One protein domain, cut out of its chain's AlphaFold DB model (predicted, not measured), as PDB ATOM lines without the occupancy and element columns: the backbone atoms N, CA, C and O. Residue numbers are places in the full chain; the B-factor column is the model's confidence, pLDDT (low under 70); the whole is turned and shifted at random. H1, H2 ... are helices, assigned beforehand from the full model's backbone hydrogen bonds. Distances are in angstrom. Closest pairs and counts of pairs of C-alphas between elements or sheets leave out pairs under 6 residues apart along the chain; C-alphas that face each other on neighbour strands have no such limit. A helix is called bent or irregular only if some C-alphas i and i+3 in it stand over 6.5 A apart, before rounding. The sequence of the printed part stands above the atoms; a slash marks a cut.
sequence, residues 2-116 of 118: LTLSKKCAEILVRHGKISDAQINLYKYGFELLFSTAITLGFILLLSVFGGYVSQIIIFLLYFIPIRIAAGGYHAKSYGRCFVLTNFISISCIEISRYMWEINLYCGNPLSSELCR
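This is residues 2 to 116 of the 118 residues of an uncharacterized protein of Lachnospiraceae bacterium OF11-28 (UniProt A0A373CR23). Picture a long rod in which two long helices, H2 and H4, overlap over part of their lengths, with H1 folded back on one end of H2 and H3 on the other. H2, H3 and H4 form an up and down bundle, each running against the one before, and residues 97 to 104 of H4 and 106 to 114, including H5, stick out. The printed part has 115 residues, with five named helices, H1 to H5 in chain order, and no named strand; its class is all helix, and the whole is extended, with a radius of gyration of the C-alphas of 20.6 A and spans of 73 by 26 by 20 A.

Find C-alpha 2 at (33.391, -17.522, -29.043), where H1, residues 2 to 14, begins. H2, residues 20 to 50, runs 45.5 A and is irregular, with C-alphas 21 and 24 7.3 A apart. H3, residues 53 to 69, runs 24.6 A with a kink of 26 degrees near residue 62. H4, residues 78 to 107, runs 42.1 A. H5, residues 109 to 114, ends at C-alpha 114 (40.437, -63.656, 3.770).

Begin at the hub, H2: its residues 20 to 34 touch H1 at a steep tilt of 48 degrees, closest C-alphas Ser 5 and Phe 30, 5.1 A. H2 and H3 are a hairpin at a shallow tilt of 17 degrees, closest C-alphas Ser 47 and Val 53, 5.1 A. H4 touches H2 with residues 78 to 89 alone, the same way at 27 degrees, a shallow tilt, closest C-alphas Ser 35 and Phe 82, 6.6 A. H3 and H4 are near each other. H4 and H5 only just touch, only at the corner, with 3 pairs of C-alphas within 8 A, the closest Tyr 105 and Ser 111, 6.1 A. In H1 and H4 every O i to N i+4 pair is within hydrogen-bond range; in H2 25 of 27, in H3 11 of 13 and in H5 0 of 2, beside 2 of 3 O i to N i+3 pairs.

Look to C-alphas 16 and 116 for the two farthest apart, 74.9 A. The printed part has no cut, and no link is long. The model's pLDDT is under 70 at residues 2 to 6, 70 to 83, 102 and 104 to 116.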
ATOM      1  N   LEU A   2      32.859 -18.736 -28.385       59.50
ATOM      2  CA  LEU A   2      33.391 -17.522 -29.043       59.50
ATOM      3  C   LEU A   2      32.348 -16.465 -29.464       59.50
ATOM      4  O   LEU A   2      32.580 -15.268 -29.313       59.50
ATOM      5  N   THR A   3      31.186 -16.878 -29.973       65.00
ATOM      6  CA  THR A   3      30.115 -15.959 -30.402       65.00
ATOM      7  C   THR A   3      29.394 -15.273 -29.242       65.00
ATOM      8  O   THR A   3      28.935 -14.144 -29.409       65.00
ATOM      9  N   LEU A   4      29.316 -15.912 -28.070       66.81
ATOM     10  CA  LEU A   4      28.664 -15.343 -26.886       66.81
ATOM     11  C   LEU A   4      29.563 -14.277 -26.246       66.81
ATOM     12  O   LEU A   4      29.125 -13.148 -26.039       66.81
ATOM     13  N   SER A   5      30.850 -14.591 -26.066       68.44
ATOM     14  CA  SER A   5      31.848 -13.636 -25.568       68.44
ATOM     15  C   SER A   5      32.023 -12.433 -26.493       68.44
ATOM     16  O   SER A   5      32.161 -11.310 -26.009       68.44
ATOM     17  N   LYS A   6      31.955 -12.634 -27.822       68.75
ATOM     18  CA  LYS A   6      31.963 -11.528 -28.794       68.75
ATOM     19  C   LYS A   6      30.786 -10.580 -28.596       68.75
ATOM     20  O   LYS A   6      31.014  -9.378 -28.490       68.75
ATOM     21  N   LYS A   7      29.565 -11.118 -28.495       75.00
ATOM     22  CA  LYS A   7      28.353 -10.313 -28.287       75.00
ATOM     23  C   LYS A   7      28.402  -9.542 -26.970       75.00
ATOM     24  O   LYS A   7      28.098  -8.357 -26.966       75.00
ATOM     25  N   CYS A   8      28.835 -10.169 -25.874       70.12
ATOM     26  CA  CYS A   8      28.971  -9.487 -24.585       70.12
ATOM     27  C   CYS A   8      29.976  -8.328 -24.650       70.12
ATOM     28  O   CYS A   8      29.655  -7.219 -24.236       70.12
ATOM     29  N   ALA A   9      31.159  -8.548 -25.230       73.12
ATOM     30  CA  ALA A   9      32.159  -7.490 -25.373       73.12
ATOM     31  C   ALA A   9      31.685  -6.345 -26.288       73.12
ATOM     32  O   ALA A   9      31.912  -5.177 -25.982       73.12
ATOM     33  N   GLU A  10      30.980  -6.656 -27.379       73.69
ATOM     34  CA  GLU A  10      30.431  -5.654 -28.303       73.69
ATOM     35  C   GLU A  10      29.316  -4.811 -27.665       73.69
ATOM     36  O   GLU A  10      29.229  -3.614 -27.934       73.69
ATOM     37  N   ILE A  11      28.505  -5.388 -26.770       80.38
ATOM     38  CA  ILE A  11      27.499  -4.640 -25.998       80.38
ATOM     39  C   ILE A  11      28.160  -3.631 -25.050       80.38
ATOM     40  O   ILE A  11      27.654  -2.516 -24.910       80.38
ATOM     41  N   LEU A  12      29.282  -3.988 -24.414       74.31
ATOM     42  CA  LEU A  12      29.993  -3.071 -23.517       74.31
ATOM     43  C   LEU A  12      30.708  -1.942 -24.280       74.31
ATOM     44  O   LEU A  12      30.730  -0.810 -23.797       74.31
ATOM     45  N   VAL A  13      31.228  -2.223 -25.480       76.81
ATOM     46  CA  VAL A  13      31.778  -1.190 -26.377       76.81
ATOM     47  C   VAL A  13      30.678  -0.247 -26.865       76.81
ATOM     48  O   VAL A  13      30.848   0.968 -26.806       76.81
ATOM     49  N   ARG A  14      29.502  -0.771 -27.244       76.75
ATOM     50  CA  ARG A  14      28.346   0.057 -27.640       76.75
ATOM     51  C   ARG A  14      27.845   0.988 -26.536       76.75
ATOM     52  O   ARG A  14      27.319   2.048 -26.846       76.75
ATOM     53  N   HIS A  15      28.022   0.616 -25.270       81.50
ATOM     54  CA  HIS A  15      27.700   1.473 -24.126       81.50
ATOM     55  C   HIS A  15      28.808   2.481 -23.773       81.50
ATOM     56  O   HIS A  15      28.704   3.164 -22.757       81.50
ATOM     57  N   GLY A  16      29.888   2.565 -24.563       73.44
ATOM     58  CA  GLY A  16      30.992   3.506 -24.345       73.44
ATOM     59  C   GLY A  16      31.812   3.232 -23.080       73.44
ATOM     60  O   GLY A  16      32.609   4.067 -22.666       73.44
ATOM     61  N   LYS A  17      31.624   2.069 -22.443       74.56
ATOM     62  CA  LYS A  17      32.319   1.690 -21.201       74.56
ATOM     63  C   LYS A  17      33.750   1.210 -21.448       74.56
ATOM     64  O   LYS A  17      34.531   1.163 -20.504       74.56
ATOM     65  N   ILE A  18      34.080   0.827 -22.683       73.31
ATOM     66  CA  ILE A  18      35.378   0.258 -23.061       73.31
ATOM     67  C   ILE A  18      35.783   0.783 -24.442       73.31
ATOM     68  O   ILE A  18      34.930   0.887 -25.320       73.31
ATOM     69  N   SER A  19      37.070   1.080 -24.648       72.19
ATOM     70  CA  SER A  19      37.590   1.462 -25.968       72.19
ATOM     71  C   SER A  19      37.827   0.242 -26.864       72.19
ATOM     72  O   SER A  19      38.096  -0.863 -26.381       72.19
ATOM     73  N   ASP A  20      37.795   0.449 -28.184       70.62
ATOM     74  CA  ASP A  20      38.038  -0.604 -29.179       70.62
ATOM     75  C   ASP A  20      39.401  -1.293 -29.011       70.62
ATOM     76  O   ASP A  20      39.540  -2.478 -29.313       70.62
ATOM     77  N   ALA A  21      40.394  -0.603 -28.444       71.94
ATOM     78  CA  ALA A  21      41.710  -1.179 -28.168       71.94
ATOM     79  C   ALA A  21      41.660  -2.316 -27.127       71.94
ATOM     80  O   ALA A  21      42.482  -3.231 -27.161       71.94
ATOM     81  N   GLN A  22      40.684  -2.296 -26.216       71.50
ATOM     82  CA  GLN A  22      40.537  -3.287 -25.144       71.50
ATOM     83  C   GLN A  22      39.503  -4.376 -25.467       71.50
ATOM     84  O   GLN A  22      39.363  -5.335 -24.702       71.50
ATOM     85  N   ILE A  23      38.803  -4.287 -26.604       76.81
ATOM     86  CA  ILE A  23      37.729  -5.228 -26.957       76.81
ATOM     87  C   ILE A  23      38.225  -6.679 -27.001       76.81
ATOM     88  O   ILE A  23      37.522  -7.591 -26.573       76.81
ATOM     89  N   ASN A  24      39.456  -6.899 -27.469       72.75
ATOM     90  CA  ASN A  24      40.055  -8.229 -27.563       72.75
ATOM     91  C   ASN A  24      40.386  -8.807 -26.182       72.75
ATOM     92  O   ASN A  24      40.178  -9.997 -25.955       72.75
ATOM     93  N   LEU A  25      40.819  -7.960 -25.242       76.38
ATOM     94  CA  LEU A  25      41.087  -8.359 -23.861       76.38
ATOM     95  C   LEU A  25      39.795  -8.757 -23.137       76.38
ATOM     96  O   LEU A  25      39.752  -9.781 -22.459       76.38
ATOM     97  N   TYR A  26      38.715  -8.001 -23.338       75.56
ATOM     98  CA  TYR A  26      37.408  -8.342 -22.770       75.56
ATOM     99  C   TYR A  26      36.791  -9.580 -23.424       75.56
ATOM    100  O   TYR A  26      36.258 -10.432 -22.718       75.56
ATOM    101  N   LYS A  27      36.901  -9.736 -24.752       75.31
ATOM    102  CA  LYS A  27      36.483 -10.963 -25.460       75.31
ATOM    103  C   LYS A  27      37.174 -12.190 -24.864       75.31
ATOM    104  O   LYS A  27      36.504 -13.181 -24.579       75.31
ATOM    105  N   TYR A  28      38.477 -12.078 -24.615       73.81
ATOM    106  CA  TYR A  28      39.262 -13.117 -23.962       73.81
ATOM    107  C   TYR A  28      38.776 -13.407 -22.533       73.81
ATOM    108  O   TYR A  28      38.473 -14.557 -22.211       73.81
ATOM    109  N   GLY A  29      38.626 -12.371 -21.702       76.25
ATOM    110  CA  GLY A  29      38.145 -12.516 -20.328       76.25
ATOM    111  C   GLY A  29      36.778 -13.196 -20.258       76.25
ATOM    112  O   GLY A  29      36.601 -14.149 -19.503       76.25
ATOM    113  N   PHE A  30      35.829 -12.788 -21.104       76.69
ATOM    114  CA  PHE A  30      34.514 -13.425 -21.171       76.69
ATOM    115  C   PHE A  30      34.593 -14.885 -21.620       76.69
ATOM    116  O   PHE A  30      33.909 -15.731 -21.054       76.69
ATOM    117  N   GLU A  31      35.414 -15.215 -22.618       75.94
ATOM    118  CA  GLU A  31      35.583 -16.606 -23.062       75.94
ATOM    119  C   GLU A  31      36.143 -17.503 -21.954       75.94
ATOM    120  O   GLU A  31      35.617 -18.598 -21.725       75.94
ATOM    121  N   LEU A  32      37.136 -17.012 -21.211       75.62
ATOM    122  CA  LEU A  32      37.695 -17.713 -20.061       75.62
ATOM    123  C   LEU A  32      36.659 -17.881 -18.940       75.62
ATOM    124  O   LEU A  32      36.531 -18.981 -18.391       75.62
ATOM    125  N   LEU A  33      35.902 -16.826 -18.628       78.19
ATOM    126  CA  LEU A  33      34.853 -16.850 -17.607       78.19
ATOM    127  C   LEU A  33      33.754 -17.853 -17.956       78.19
ATOM    128  O   LEU A  33      33.442 -18.709 -17.135       78.19
ATOM    129  N   PHE A  34      33.213 -17.813 -19.177       78.50
ATOM    130  CA  PHE A  34      32.164 -18.745 -19.599       78.50
ATOM    131  C   PHE A  34      32.658 -20.192 -19.628       78.50
ATOM    132  O   PHE A  34      31.971 -21.081 -19.130       78.50
ATOM    133  N   SER A  35      33.855 -20.444 -20.167       75.38
ATOM    134  CA  SER A  35      34.425 -21.795 -20.199       75.38
ATOM    135  C   SER A  35      34.621 -22.355 -18.789       75.38
ATOM    136  O   SER A  35      34.263 -23.504 -18.520       75.38
ATOM    137  N   THR A  36      35.140 -21.534 -17.876       76.50
ATOM    138  CA  THR A  36      35.364 -21.927 -16.483       76.50
ATOM    139  C   THR A  36      34.036 -22.134 -15.758       76.50
ATOM    140  O   THR A  36      33.849 -23.182 -15.156       76.50
ATOM    141  N   ALA A  37      33.076 -21.216 -15.892       82.88
ATOM    142  CA  ALA A  37      31.761 -21.322 -15.262       82.88
ATOM    143  C   ALA A  37      30.996 -22.583 -15.694       82.88
ATOM    144  O   ALA A  37      30.470 -23.294 -14.844       82.88
ATOM    145  N   ILE A  38      30.986 -22.905 -16.994       81.56
ATOM    146  CA  ILE A  38      30.331 -24.122 -17.500       81.56
ATOM    147  C   ILE A  38      31.032 -25.375 -16.958       81.56
ATOM    148  O   ILE A  38      30.364 -26.314 -16.538       81.56
ATOM    149  N   THR A  39      32.369 -25.386 -16.930       78.25
ATOM    150  CA  THR A  39      33.145 -26.525 -16.407       78.25
ATOM    151  C   THR A  39      32.884 -26.749 -14.919       78.25
ATOM    152  O   THR A  39      32.595 -27.866 -14.502       78.25
ATOM    153  N   LEU A  40      32.943 -25.680 -14.121       81.38
ATOM    154  CA  LEU A  40      32.656 -25.722 -12.687       81.38
ATOM    155  C   LEU A  40      31.218 -26.176 -12.425       81.38
ATOM    156  O   LEU A  40      30.997 -27.037 -11.579       81.38
ATOM    157  N   GLY A  41      30.256 -25.642 -13.183       84.31
ATOM    158  CA  GLY A  41      28.853 -26.034 -13.091       84.31
ATOM    159  C   GLY A  41      28.641 -27.517 -13.388       84.31
ATOM    160  O   GLY A  41      27.906 -28.178 -12.663       84.31
ATOM    161  N   PHE A  42      29.326 -28.064 -14.396       82.31
ATOM    162  CA  PHE A  42      29.221 -29.482 -14.742       82.31
ATOM    163  C   PHE A  42      29.813 -30.392 -13.657       82.31
ATOM    164  O   PHE A  42      29.177 -31.363 -13.254       82.31
ATOM    165  N   ILE A  43      30.989 -30.048 -13.121       78.50
ATOM    166  CA  ILE A  43      31.630 -30.798 -12.027       78.50
ATOM    167  C   ILE A  43      30.773 -30.757 -10.756       78.50
ATOM    168  O   ILE A  43      30.601 -31.783 -10.100       78.50
ATOM    169  N   LEU A  44      30.208 -29.597 -10.415       82.44
ATOM    170  CA  LEU A  44      29.289 -29.462  -9.282       82.44
ATOM    171  C   LEU A  44      28.016 -30.283  -9.478       82.44
ATOM    172  O   LEU A  44      27.561 -30.937  -8.549       82.44
ATOM    173  N   LEU A  45      27.455 -30.289 -10.687       84.50
ATOM    174  CA  LEU A  45      26.270 -31.084 -10.982       84.50
ATOM    175  C   LEU A  45      26.548 -32.579 -10.759       84.50
ATOM    176  O   LEU A  45      25.791 -33.247 -10.058       84.50
ATOM    177  N   LEU A  46      27.671 -33.083 -11.281       78.44
ATOM    178  CA  LEU A  46      28.104 -34.468 -11.068       78.44
ATOM    179  C   LEU A  46      28.360 -34.784  -9.585       78.44
ATOM    180  O   LEU A  46      28.017 -35.873  -9.128       78.44
ATOM    181  N   SER A  47      28.920 -33.841  -8.819       78.06
ATOM    182  CA  SER A  47      29.192 -34.029  -7.386       78.06
ATOM    183  C   SER A  47      27.924 -34.203  -6.564       78.06
ATOM    184  O   SER A  47      27.880 -35.055  -5.676       78.06
ATOM    185  N   VAL A  48      26.892 -33.417  -6.879       79.25
ATOM    186  CA  VAL A  48      25.591 -33.470  -6.209       79.25
ATOM    187  C   VAL A  48      24.901 -34.794  -6.515       79.25
ATOM    188  O   VAL A  48      24.415 -35.438  -5.589       79.25
ATOM    189  N   PHE A  49      24.918 -35.247  -7.773       79.69
ATOM    190  CA  PHE A  49      24.353 -36.551  -8.136       79.69
ATOM    191  C   PHE A  49      25.125 -37.734  -7.530       79.69
ATOM    192  O   PHE A  49      24.516 -38.753  -7.220       79.69
ATOM    193  N   GLY A  50      26.442 -37.604  -7.336       71.44
ATOM    194  CA  GLY A  50      27.282 -38.640  -6.729       71.44
ATOM    195  C   GLY A  50      27.342 -38.623  -5.195       71.44
ATOM    196  O   GLY A  50      27.852 -39.567  -4.608       71.44
ATOM    197  N   GLY A  51      26.856 -37.571  -4.528       75.75
ATOM    198  CA  GLY A  51      26.951 -37.427  -3.066       75.75
ATOM    199  C   GLY A  51      28.346 -37.047  -2.537       75.75
ATOM    200  O   GLY A  51      28.570 -37.061  -1.329       75.75
ATOM    201  N   TYR A  52      29.280 -36.656  -3.409       71.88
ATOM    202  CA  TYR A  52      30.695 -36.384  -3.089       71.88
ATOM    203  C   TYR A  52      31.020 -34.883  -3.016       71.88
ATOM    204  O   TYR A  52      32.099 -34.419  -3.401       71.88
ATOM    205  N   VAL A  53      30.058 -34.088  -2.545       76.00
ATOM    206  CA  VAL A  53      30.116 -32.617  -2.569       76.00
ATOM    207  C   VAL A  53      31.345 -32.086  -1.817       76.00
ATOM    208  O   VAL A  53      32.017 -31.175  -2.303       76.00
ATOM    209  N   SER A  54      31.699 -32.696  -0.685       76.31
ATOM    210  CA  SER A  54      32.832 -32.277   0.151       76.31
ATOM    211  C   SER A  54      34.187 -32.408  -0.553       76.31
ATOM    212  O   SER A  54      34.999 -31.485  -0.489       76.31
ATOM    213  N   GLN A  55      34.436 -33.514  -1.268       75.38
ATOM    214  CA  GLN A  55      35.696 -33.710  -1.999       75.38
ATOM    215  C   GLN A  55      35.822 -32.731  -3.170       75.38
ATOM    216  O   GLN A  55      36.904 -32.204  -3.441       75.38
ATOM    217  N   ILE A  56      34.703 -32.438  -3.836       79.19
ATOM    218  CA  ILE A  56      34.691 -31.514  -4.967       79.19
ATOM    219  C   ILE A  56      34.900 -30.064  -4.538       79.19
ATOM    220  O   ILE A  56      35.620 -29.352  -5.229       79.19
ATOM    221  N   ILE A  57      34.384 -29.631  -3.387       81.12
ATOM    222  CA  ILE A  57      34.669 -28.284  -2.865       81.12
ATOM    223  C   ILE A  57      36.177 -28.076  -2.681       81.12
ATOM    224  O   ILE A  57      36.712 -27.056  -3.114       81.12
ATOM    225  N   ILE A  58      36.874 -29.060  -2.104       83.06
ATOM    226  CA  ILE A  58      38.329 -29.001  -1.913       83.06
ATOM    227  C   ILE A  58      39.034 -28.950  -3.273       83.06
ATOM    228  O   ILE A  58      39.877 -28.083  -3.491       83.06
ATOM    229  N   PHE A  59      38.648 -29.812  -4.220       80.44
ATOM    230  CA  PHE A  59      39.201 -29.792  -5.577       80.44
ATOM    231  C   PHE A  59      39.033 -28.421  -6.251       80.44
ATOM    232  O   PHE A  59      39.994 -27.879  -6.796       80.44
ATOM    233  N   LEU A  60      37.841 -27.824  -6.171       80.75
ATOM    234  CA  LEU A  60      37.560 -26.517  -6.762       80.75
ATOM    235  C   LEU A  60      38.402 -25.400  -6.140       80.75
ATOM    236  O   LEU A  60      38.882 -24.526  -6.865       80.75
ATOM    237  N   LEU A  61      38.616 -25.451  -4.825       84.44
ATOM    238  CA  LEU A  61      39.368 -24.441  -4.086       84.44
ATOM    239  C   LEU A  61      40.829 -24.343  -4.549       84.44
ATOM    240  O   LEU A  61      41.368 -23.242  -4.621       84.44
ATOM    241  N   TYR A  62      41.444 -25.462  -4.942       82.38
ATOM    242  CA  TYR A  62      42.794 -25.480  -5.519       82.38
ATOM    243  C   TYR A  62      42.802 -25.300  -7.040       82.38
ATOM    244  O   TYR A  62      43.717 -24.689  -7.594       82.38
ATOM    245  N   PHE A  63      41.774 -25.792  -7.730       77.69
ATOM    246  CA  PHE A  63      41.709 -25.737  -9.186       77.69
ATOM    247  C   PHE A  63      41.461 -24.315  -9.720       77.69
ATOM    248  O   PHE A  63      42.047 -23.931 -10.734       77.69
ATOM    249  N   ILE A  64      40.639 -23.504  -9.039       79.31
ATOM    250  CA  ILE A  64      40.323 -22.127  -9.459       79.31
ATOM    251  C   ILE A  64      41.574 -21.220  -9.479       79.31
ATOM    252  O   ILE A  64      41.820 -20.603 -10.519       79.31
ATOM    253  N   PRO A  65      42.409 -21.145  -8.419       80.19
ATOM    254  CA  PRO A  65      43.640 -20.353  -8.437       80.19
ATOM    255  C   PRO A  65      44.609 -20.788  -9.533       80.19
ATOM    256  O   PRO A  65      45.153 -19.939 -10.233       80.19
ATOM    257  N   ILE A  66      44.776 -22.101  -9.738       77.44
ATOM    258  CA  ILE A  66      45.624 -22.646 -10.807       77.44
ATOM    259  C   ILE A  66      45.096 -22.205 -12.174       77.44
ATOM    260  O   ILE A  66      45.872 -21.805 -13.037       77.44
ATOM    261  N   ARG A  67      43.773 -22.216 -12.371       74.44
ATOM    262  CA  ARG A  67      43.134 -21.784 -13.619       74.44
ATOM    263  C   ARG A  67      43.339 -20.295 -13.899       74.44
ATOM    264  O   ARG A  67      43.571 -19.932 -15.050       74.44
ATOM    265  N   ILE A  68      43.248 -19.456 -12.865       72.12
ATOM    266  CA  ILE A  68      43.459 -18.005 -12.963       72.12
ATOM    267  C   ILE A  68      44.947 -17.702 -13.204       72.12
ATOM    268  O   ILE A  68      45.274 -16.944 -14.115       72.12
ATOM    269  N   ALA A  69      45.850 -18.332 -12.444       71.81
ATOM    270  CA  ALA A  69      47.298 -18.124 -12.524       71.81
ATOM    271  C   ALA A  69      47.919 -18.681 -13.813       71.81
ATOM    272  O   ALA A  69      48.845 -18.088 -14.357       71.81
ATOM    273  N   ALA A  70      47.378 -19.781 -14.349       67.69
ATOM    274  CA  ALA A  70      47.797 -20.324 -15.638       67.69
ATOM    275  C   ALA A  70      47.486 -19.376 -16.809       67.69
ATOM    276  O   ALA A  70      47.937 -19.643 -17.924       67.69
ATOM    277  N   GLY A  71      46.717 -18.298 -16.578       59.31
ATOM    278  CA  GLY A  71      46.642 -17.107 -17.432       59.31
ATOM    279  C   GLY A  71      46.177 -17.337 -18.871       59.31
ATOM    280  O   GLY A  71      46.173 -16.393 -19.657       59.31
ATOM    281  N   GLY A  72      45.780 -18.563 -19.218       54.66
ATOM    282  CA  GLY A  72      45.633 -19.026 -20.590       54.66
ATOM    283  C   GLY A  72      46.978 -19.102 -21.307       54.66
ATOM    284  O   GLY A  72      47.379 -18.165 -21.992       54.66
ATOM    285  N   TYR A  73      47.646 -20.255 -21.225       44.09
ATOM    286  CA  TYR A  73      48.716 -20.593 -22.164       44.09
ATOM    287  C   TYR A  73      48.183 -20.405 -23.595       44.09
ATOM    288  O   TYR A  73      47.118 -20.924 -23.938       44.09
ATOM    289  N   HIS A  74      48.894 -19.607 -24.394       46.50
ATOM    290  CA  HIS A  74      48.532 -19.124 -25.728       46.50
ATOM    291  C   HIS A  74      48.419 -20.277 -26.750       46.50
ATOM    292  O   HIS A  74      49.248 -20.435 -27.638       46.50
ATOM    293  N   ALA A  75      47.405 -21.132 -26.619       42.97
ATOM    294  CA  ALA A  75      47.232 -22.332 -27.429       42.97
ATOM    295  C   ALA A  75      45.815 -22.394 -28.006       42.97
ATOM    296  O   ALA A  75      44.997 -23.168 -27.527       42.97
ATOM    297  N   LYS A  76      45.554 -21.559 -29.026       47.88
ATOM    298  CA  LYS A  76      44.574 -21.650 -30.144       47.88
ATOM    299  C   LYS A  76      43.136 -22.198 -29.939       47.88
ATOM    300  O   LYS A  76      42.347 -22.077 -30.869       47.88
ATOM    301  N   SER A  77      42.734 -22.772 -28.803       57.72
ATOM    302  CA  SER A  77      41.423 -23.405 -28.609       57.72
ATOM    303  C   SER A  77      41.099 -23.682 -27.128       57.72
ATOM    304  O   SER A  77      41.435 -24.742 -26.595       57.72
ATOM    305  N   TYR A  78      40.343 -22.786 -26.486       60.22
ATOM    306  CA  TYR A  78      39.797 -22.973 -25.129       60.22
ATOM    307  C   TYR A  78      38.887 -24.207 -25.002       60.22
ATOM    308  O   TYR A  78      38.784 -24.795 -23.926       60.22
ATOM    309  N   GLY A  79      38.300 -24.674 -26.110       60.97
ATOM    310  CA  GLY A  79      37.546 -25.931 -26.152       60.97
ATOM    311  C   GLY A  79      38.374 -27.159 -25.751       60.97
ATOM    312  O   GLY A  79      37.862 -28.040 -25.068       60.97
ATOM    313  N   ARG A  80      39.677 -27.196 -26.071       63.41
ATOM    314  CA  ARG A  80      40.564 -28.276 -25.604       63.41
ATOM    315  C   ARG A  80      40.789 -28.203 -24.102       63.41
ATOM    316  O   ARG A  80      40.834 -29.234 -23.448       63.41
ATOM    317  N   CYS A  81      40.872 -26.994 -23.550       65.62
ATOM    318  CA  CYS A  81      41.004 -26.791 -22.113       65.62
ATOM    319  C   CYS A  81      39.744 -27.266 -21.371       65.62
ATOM    320  O   CYS A  81      39.861 -27.904 -20.330       65.62
ATOM    321  N   PHE A  82      38.551 -27.032 -21.930       67.19
ATOM    322  CA  PHE A  82      37.298 -27.594 -21.413       67.19
ATOM    323  C   PHE A  82      37.332 -29.130 -21.380       67.19
ATOM    324  O   PHE A  82      37.101 -29.719 -20.327       67.19
ATOM    325  N   VAL A  83      37.679 -29.773 -22.501       69.62
ATOM    326  CA  VAL A  83      37.746 -31.243 -22.591       69.62
ATOM    327  C   VAL A  83      38.785 -31.810 -21.625       69.62
ATOM    328  O   VAL A  83      38.471 -32.710 -20.855       69.62
ATOM    329  N   LEU A  84      39.993 -31.242 -21.605       73.56
ATOM    330  CA  LEU A  84      41.084 -31.695 -20.743       73.56
ATOM    331  C   LEU A  84      40.734 -31.551 -19.256       73.56
ATOM    332  O   LEU A  84      41.024 -32.436 -18.464       73.56
ATOM    333  N   THR A  85      40.066 -30.457 -18.881       70.12
ATOM    334  CA  THR A  85      39.655 -30.231 -17.488       70.12
ATOM    335  C   THR A  85      38.605 -31.230 -17.049       70.12
ATOM    336  O   THR A  85      38.760 -31.839 -15.999       70.12
ATOM    337  N   ASN A  86      37.565 -31.434 -17.862       72.25
ATOM    338  CA  ASN A  86      36.543 -32.430 -17.554       72.25
ATOM    339  C   ASN A  86      37.152 -33.836 -17.483       72.25
ATOM    340  O   ASN A  86      36.823 -34.593 -16.578       72.25
ATOM    341  N   PHE A  87      38.087 -34.162 -18.380       80.31
ATOM    342  CA  PHE A  87      38.797 -35.440 -18.360       80.31
ATOM    343  C   PHE A  87      39.610 -35.640 -17.073       80.31
ATOM    344  O   PHE A  87      39.516 -36.695 -16.444       80.31
ATOM    345  N   ILE A  88      40.367 -34.623 -16.646       79.25
ATOM    346  CA  ILE A  88      41.119 -34.656 -15.382       79.25
ATOM    347  C   ILE A  88      40.161 -34.806 -14.200       79.25
ATOM    348  O   ILE A  88      40.392 -35.653 -13.344       79.25
ATOM    349  N   SER A  89      39.065 -34.045 -14.165       72.56
ATOM    350  CA  SER A  89      38.081 -34.127 -13.083       72.56
ATOM    351  C   SER A  89      37.438 -35.510 -12.977       72.56
ATOM    352  O   SER A  89      37.362 -36.043 -11.875       72.56
ATOM    353  N   ILE A  90      37.044 -36.127 -14.097       78.94
ATOM    354  CA  ILE A  90      36.516 -37.502 -14.109       78.94
ATOM    355  C   ILE A  90      37.584 -38.486 -13.619       78.94
ATOM    356  O   ILE A  90      37.310 -39.305 -12.746       78.94
ATOM    357  N   SER A  91      38.818 -38.358 -14.111       81.94
ATOM    358  CA  SER A  91      39.933 -39.222 -13.701       81.94
ATOM    359  C   SER A  91      40.205 -39.126 -12.196       81.94
ATOM    360  O   SER A  91      40.392 -40.143 -11.536       81.94
ATOM    361  N   CYS A  92      40.177 -37.919 -11.625       77.62
ATOM    362  CA  CYS A  92      40.340 -37.712 -10.187       77.62
ATOM    363  C   CYS A  92      39.222 -38.370  -9.370       77.62
ATOM    364  O   CYS A  92      39.506 -38.924  -8.307       77.62
ATOM    365  N   ILE A  93      37.973 -38.328  -9.847       73.69
ATOM    366  CA  ILE A  93      36.837 -38.975  -9.174       73.69
ATOM    367  C   ILE A  93      37.004 -40.499  -9.200       73.69
ATOM    368  O   ILE A  93      36.902 -41.135  -8.153       73.69
ATOM    369  N   GLU A  94      37.336 -41.080 -10.356       78.56
ATOM    370  CA  GLU A  94      37.558 -42.528 -10.478       78.56
ATOM    371  C   GLU A  94      38.729 -43.004  -9.612       78.56
ATOM    372  O   GLU A  94      38.598 -43.984  -8.883       78.56
ATOM    373  N   ILE A  95      39.853 -42.279  -9.609       80.38
ATOM    374  CA  ILE A  95      41.000 -42.603  -8.744       80.38
ATOM    375  C   ILE A  95      40.604 -42.511  -7.269       80.38
ATOM    376  O   ILE A  95      40.950 -43.394  -6.488       80.38
ATOM    377  N   SER A  96      39.847 -41.481  -6.884       70.56
ATOM    378  CA  SER A  96      39.360 -41.339  -5.507       70.56
ATOM    379  C   SER A  96      38.466 -42.515  -5.100       70.56
ATOM    380  O   SER A  96      38.576 -42.997  -3.973       70.56
ATOM    381  N   ARG A  97      37.630 -43.022  -6.016       70.31
ATOM    382  CA  ARG A  97      36.801 -44.218  -5.802       70.31
ATOM    383  C   ARG A  97      37.655 -45.474  -5.631       70.31
ATOM    384  O   ARG A  97      37.480 -46.181  -4.643       70.31
ATOM    385  N   TYR A  98      38.632 -45.694  -6.512       77.81
ATOM    386  CA  TYR A  98      39.584 -46.805  -6.391       77.81
ATOM    387  C   TYR A  98      40.372 -46.755  -5.077       77.81
ATOM    388  O   TYR A  98      40.530 -47.775  -4.408       77.81
ATOM    389  N   MET A  99      40.842 -45.574  -4.671       73.50
ATOM    390  CA  MET A  99      41.556 -45.398  -3.406       73.50
ATOM    391  C   MET A  99      40.663 -45.677  -2.195       73.50
ATOM    392  O   MET A  99      41.130 -46.278  -1.231       73.50
ATOM    393  N   TRP A 100      39.392 -45.272  -2.233       70.69
ATOM    394  CA  TRP A 100      38.432 -45.573  -1.170       70.69
ATOM    395  C   TRP A 100      38.130 -47.074  -1.078       70.69
ATOM    396  O   TRP A 100      38.132 -47.626   0.022       70.69
ATOM    397  N   GLU A 101      37.939 -47.752  -2.214       71.00
ATOM    398  CA  GLU A 101      37.745 -49.208  -2.273       71.00
ATOM    399  C   GLU A 101      38.968 -49.963  -1.719       71.00
ATOM    400  O   GLU A 101      38.815 -50.840  -0.870       71.00
ATOM    401  N   ILE A 102      40.187 -49.568  -2.107       69.56
ATOM    402  CA  ILE A 102      41.431 -50.146  -1.570       69.56
ATOM    403  C   ILE A 102      41.579 -49.858  -0.071       69.56
ATOM    404  O   ILE A 102      41.969 -50.745   0.684       69.56
ATOM    405  N   ASN A 103      41.260 -48.645   0.386       70.88
ATOM    406  CA  ASN A 103      41.351 -48.292   1.803       70.88
ATOM    407  C   ASN A 103      40.327 -49.050   2.661       70.88
ATOM    408  O   ASN A 103      40.640 -49.408   3.790       70.88
ATOM    409  N   LEU A 104      39.133 -49.354   2.145       63.66
ATOM    410  CA  LEU A 104      38.185 -50.237   2.832       63.66
ATOM    411  C   LEU A 104      38.676 -51.693   2.875       63.66
ATOM    412  O   LEU A 104      38.486 -52.358   3.891       63.66
ATOM    413  N   TYR A 105      39.343 -52.171   1.819       62.00
ATOM    414  CA  TYR A 105      39.941 -53.513   1.777       62.00
ATOM    415  C   TYR A 105      41.158 -53.670   2.703       62.00
ATOM    416  O   TYR A 105      41.288 -54.697   3.370       62.00
ATOM    417  N   CYS A 106      42.044 -52.671   2.757       56.09
ATOM    418  CA  CYS A 106      43.263 -52.692   3.575       56.09
ATOM    419  C   CYS A 106      43.066 -52.148   4.999       56.09
ATOM    420  O   CYS A 106      43.833 -52.499   5.891       56.09
ATOM    421  N   GLY A 107      42.074 -51.285   5.223       57.88
ATOM    422  CA  GLY A 107      41.794 -50.653   6.515       57.88
ATOM    423  C   GLY A 107      40.884 -51.472   7.429       57.88
ATOM    424  O   GLY A 107      40.780 -51.162   8.614       57.88
ATOM    425  N   ASN A 108      40.239 -52.522   6.909       55.94
ATOM    426  CA  ASN A 108      39.461 -53.454   7.713       55.94
ATOM    427  C   ASN A 108      40.311 -54.708   8.014       55.94
ATOM    428  O   ASN A 108      40.589 -55.490   7.101       55.94
ATOM    429  N   PRO A 109      40.747 -54.941   9.267       56.97
ATOM    430  CA  PRO A 109      41.574 -56.103   9.596       56.97
ATOM    431  C   PRO A 109      40.878 -57.438   9.271       56.97
ATOM    432  O   PRO A 109      41.565 -58.414   8.975       56.97
ATOM    433  N   LEU A 110      39.539 -57.463   9.206       56.69
ATOM    434  CA  LEU A 110      38.737 -58.655   8.900       56.69
ATOM    435  C   LEU A 110      38.837 -59.134   7.431       56.69
ATOM    436  O   LEU A 110      38.674 -60.321   7.169       56.69
ATOM    437  N   SER A 111      39.115 -58.250   6.463       55.44
ATOM    438  CA  SER A 111      39.292 -58.624   5.041       55.44
ATOM    439  C   SER A 111      40.732 -59.002   4.690       55.44
ATOM    440  O   SER A 111      40.972 -59.668   3.682       55.44
ATOM    441  N   SER A 112      41.698 -58.614   5.528       54.25
ATOM    442  CA  SER A 112      43.117 -58.930   5.337       54.25
ATOM    443  C   SER A 112      43.465 -60.403   5.609       54.25
ATOM    444  O   SER A 112      44.445 -60.906   5.057       54.25
ATOM    445  N   GLU A 113      42.647 -61.109   6.400       53.22
ATOM    446  CA  GLU A 113      42.780 -62.553   6.638       53.22
ATOM    447  C   GLU A 113      42.182 -63.389   5.497       53.22
ATOM    448  O   GLU A 113      42.778 -64.387   5.095       53.22
ATOM    449  N   LEU A 114      41.074 -62.945   4.887       57.69
ATOM    450  CA  LEU A 114      40.437 -63.656   3.770       57.69
ATOM    451  C   LEU A 114      41.322 -63.690   2.505       57.69
ATOM    452  O   LEU A 114      41.275 -64.655   1.751       57.69
ATOM    453  N   CYS A 115      42.173 -62.678   2.302       50.38
ATOM    454  CA  CYS A 115      43.142 -62.625   1.197       50.38
ATOM    455  C   CYS A 115      44.461 -63.378   1.468       50.38
ATOM    456  O   CYS A 115      45.231 -63.580   0.536       50.38
ATOM    457  N   ARG A 116      44.762 -63.767   2.718       54.00
ATOM    458  CA  ARG A 116      45.944 -64.598   3.048       54.00
ATOM    459  C   ARG A 116      45.623 -66.089   3.177       54.00
ATOM    460  O   ARG A 116      46.546 -66.883   3.319       54.00
TER     461      ARG A 116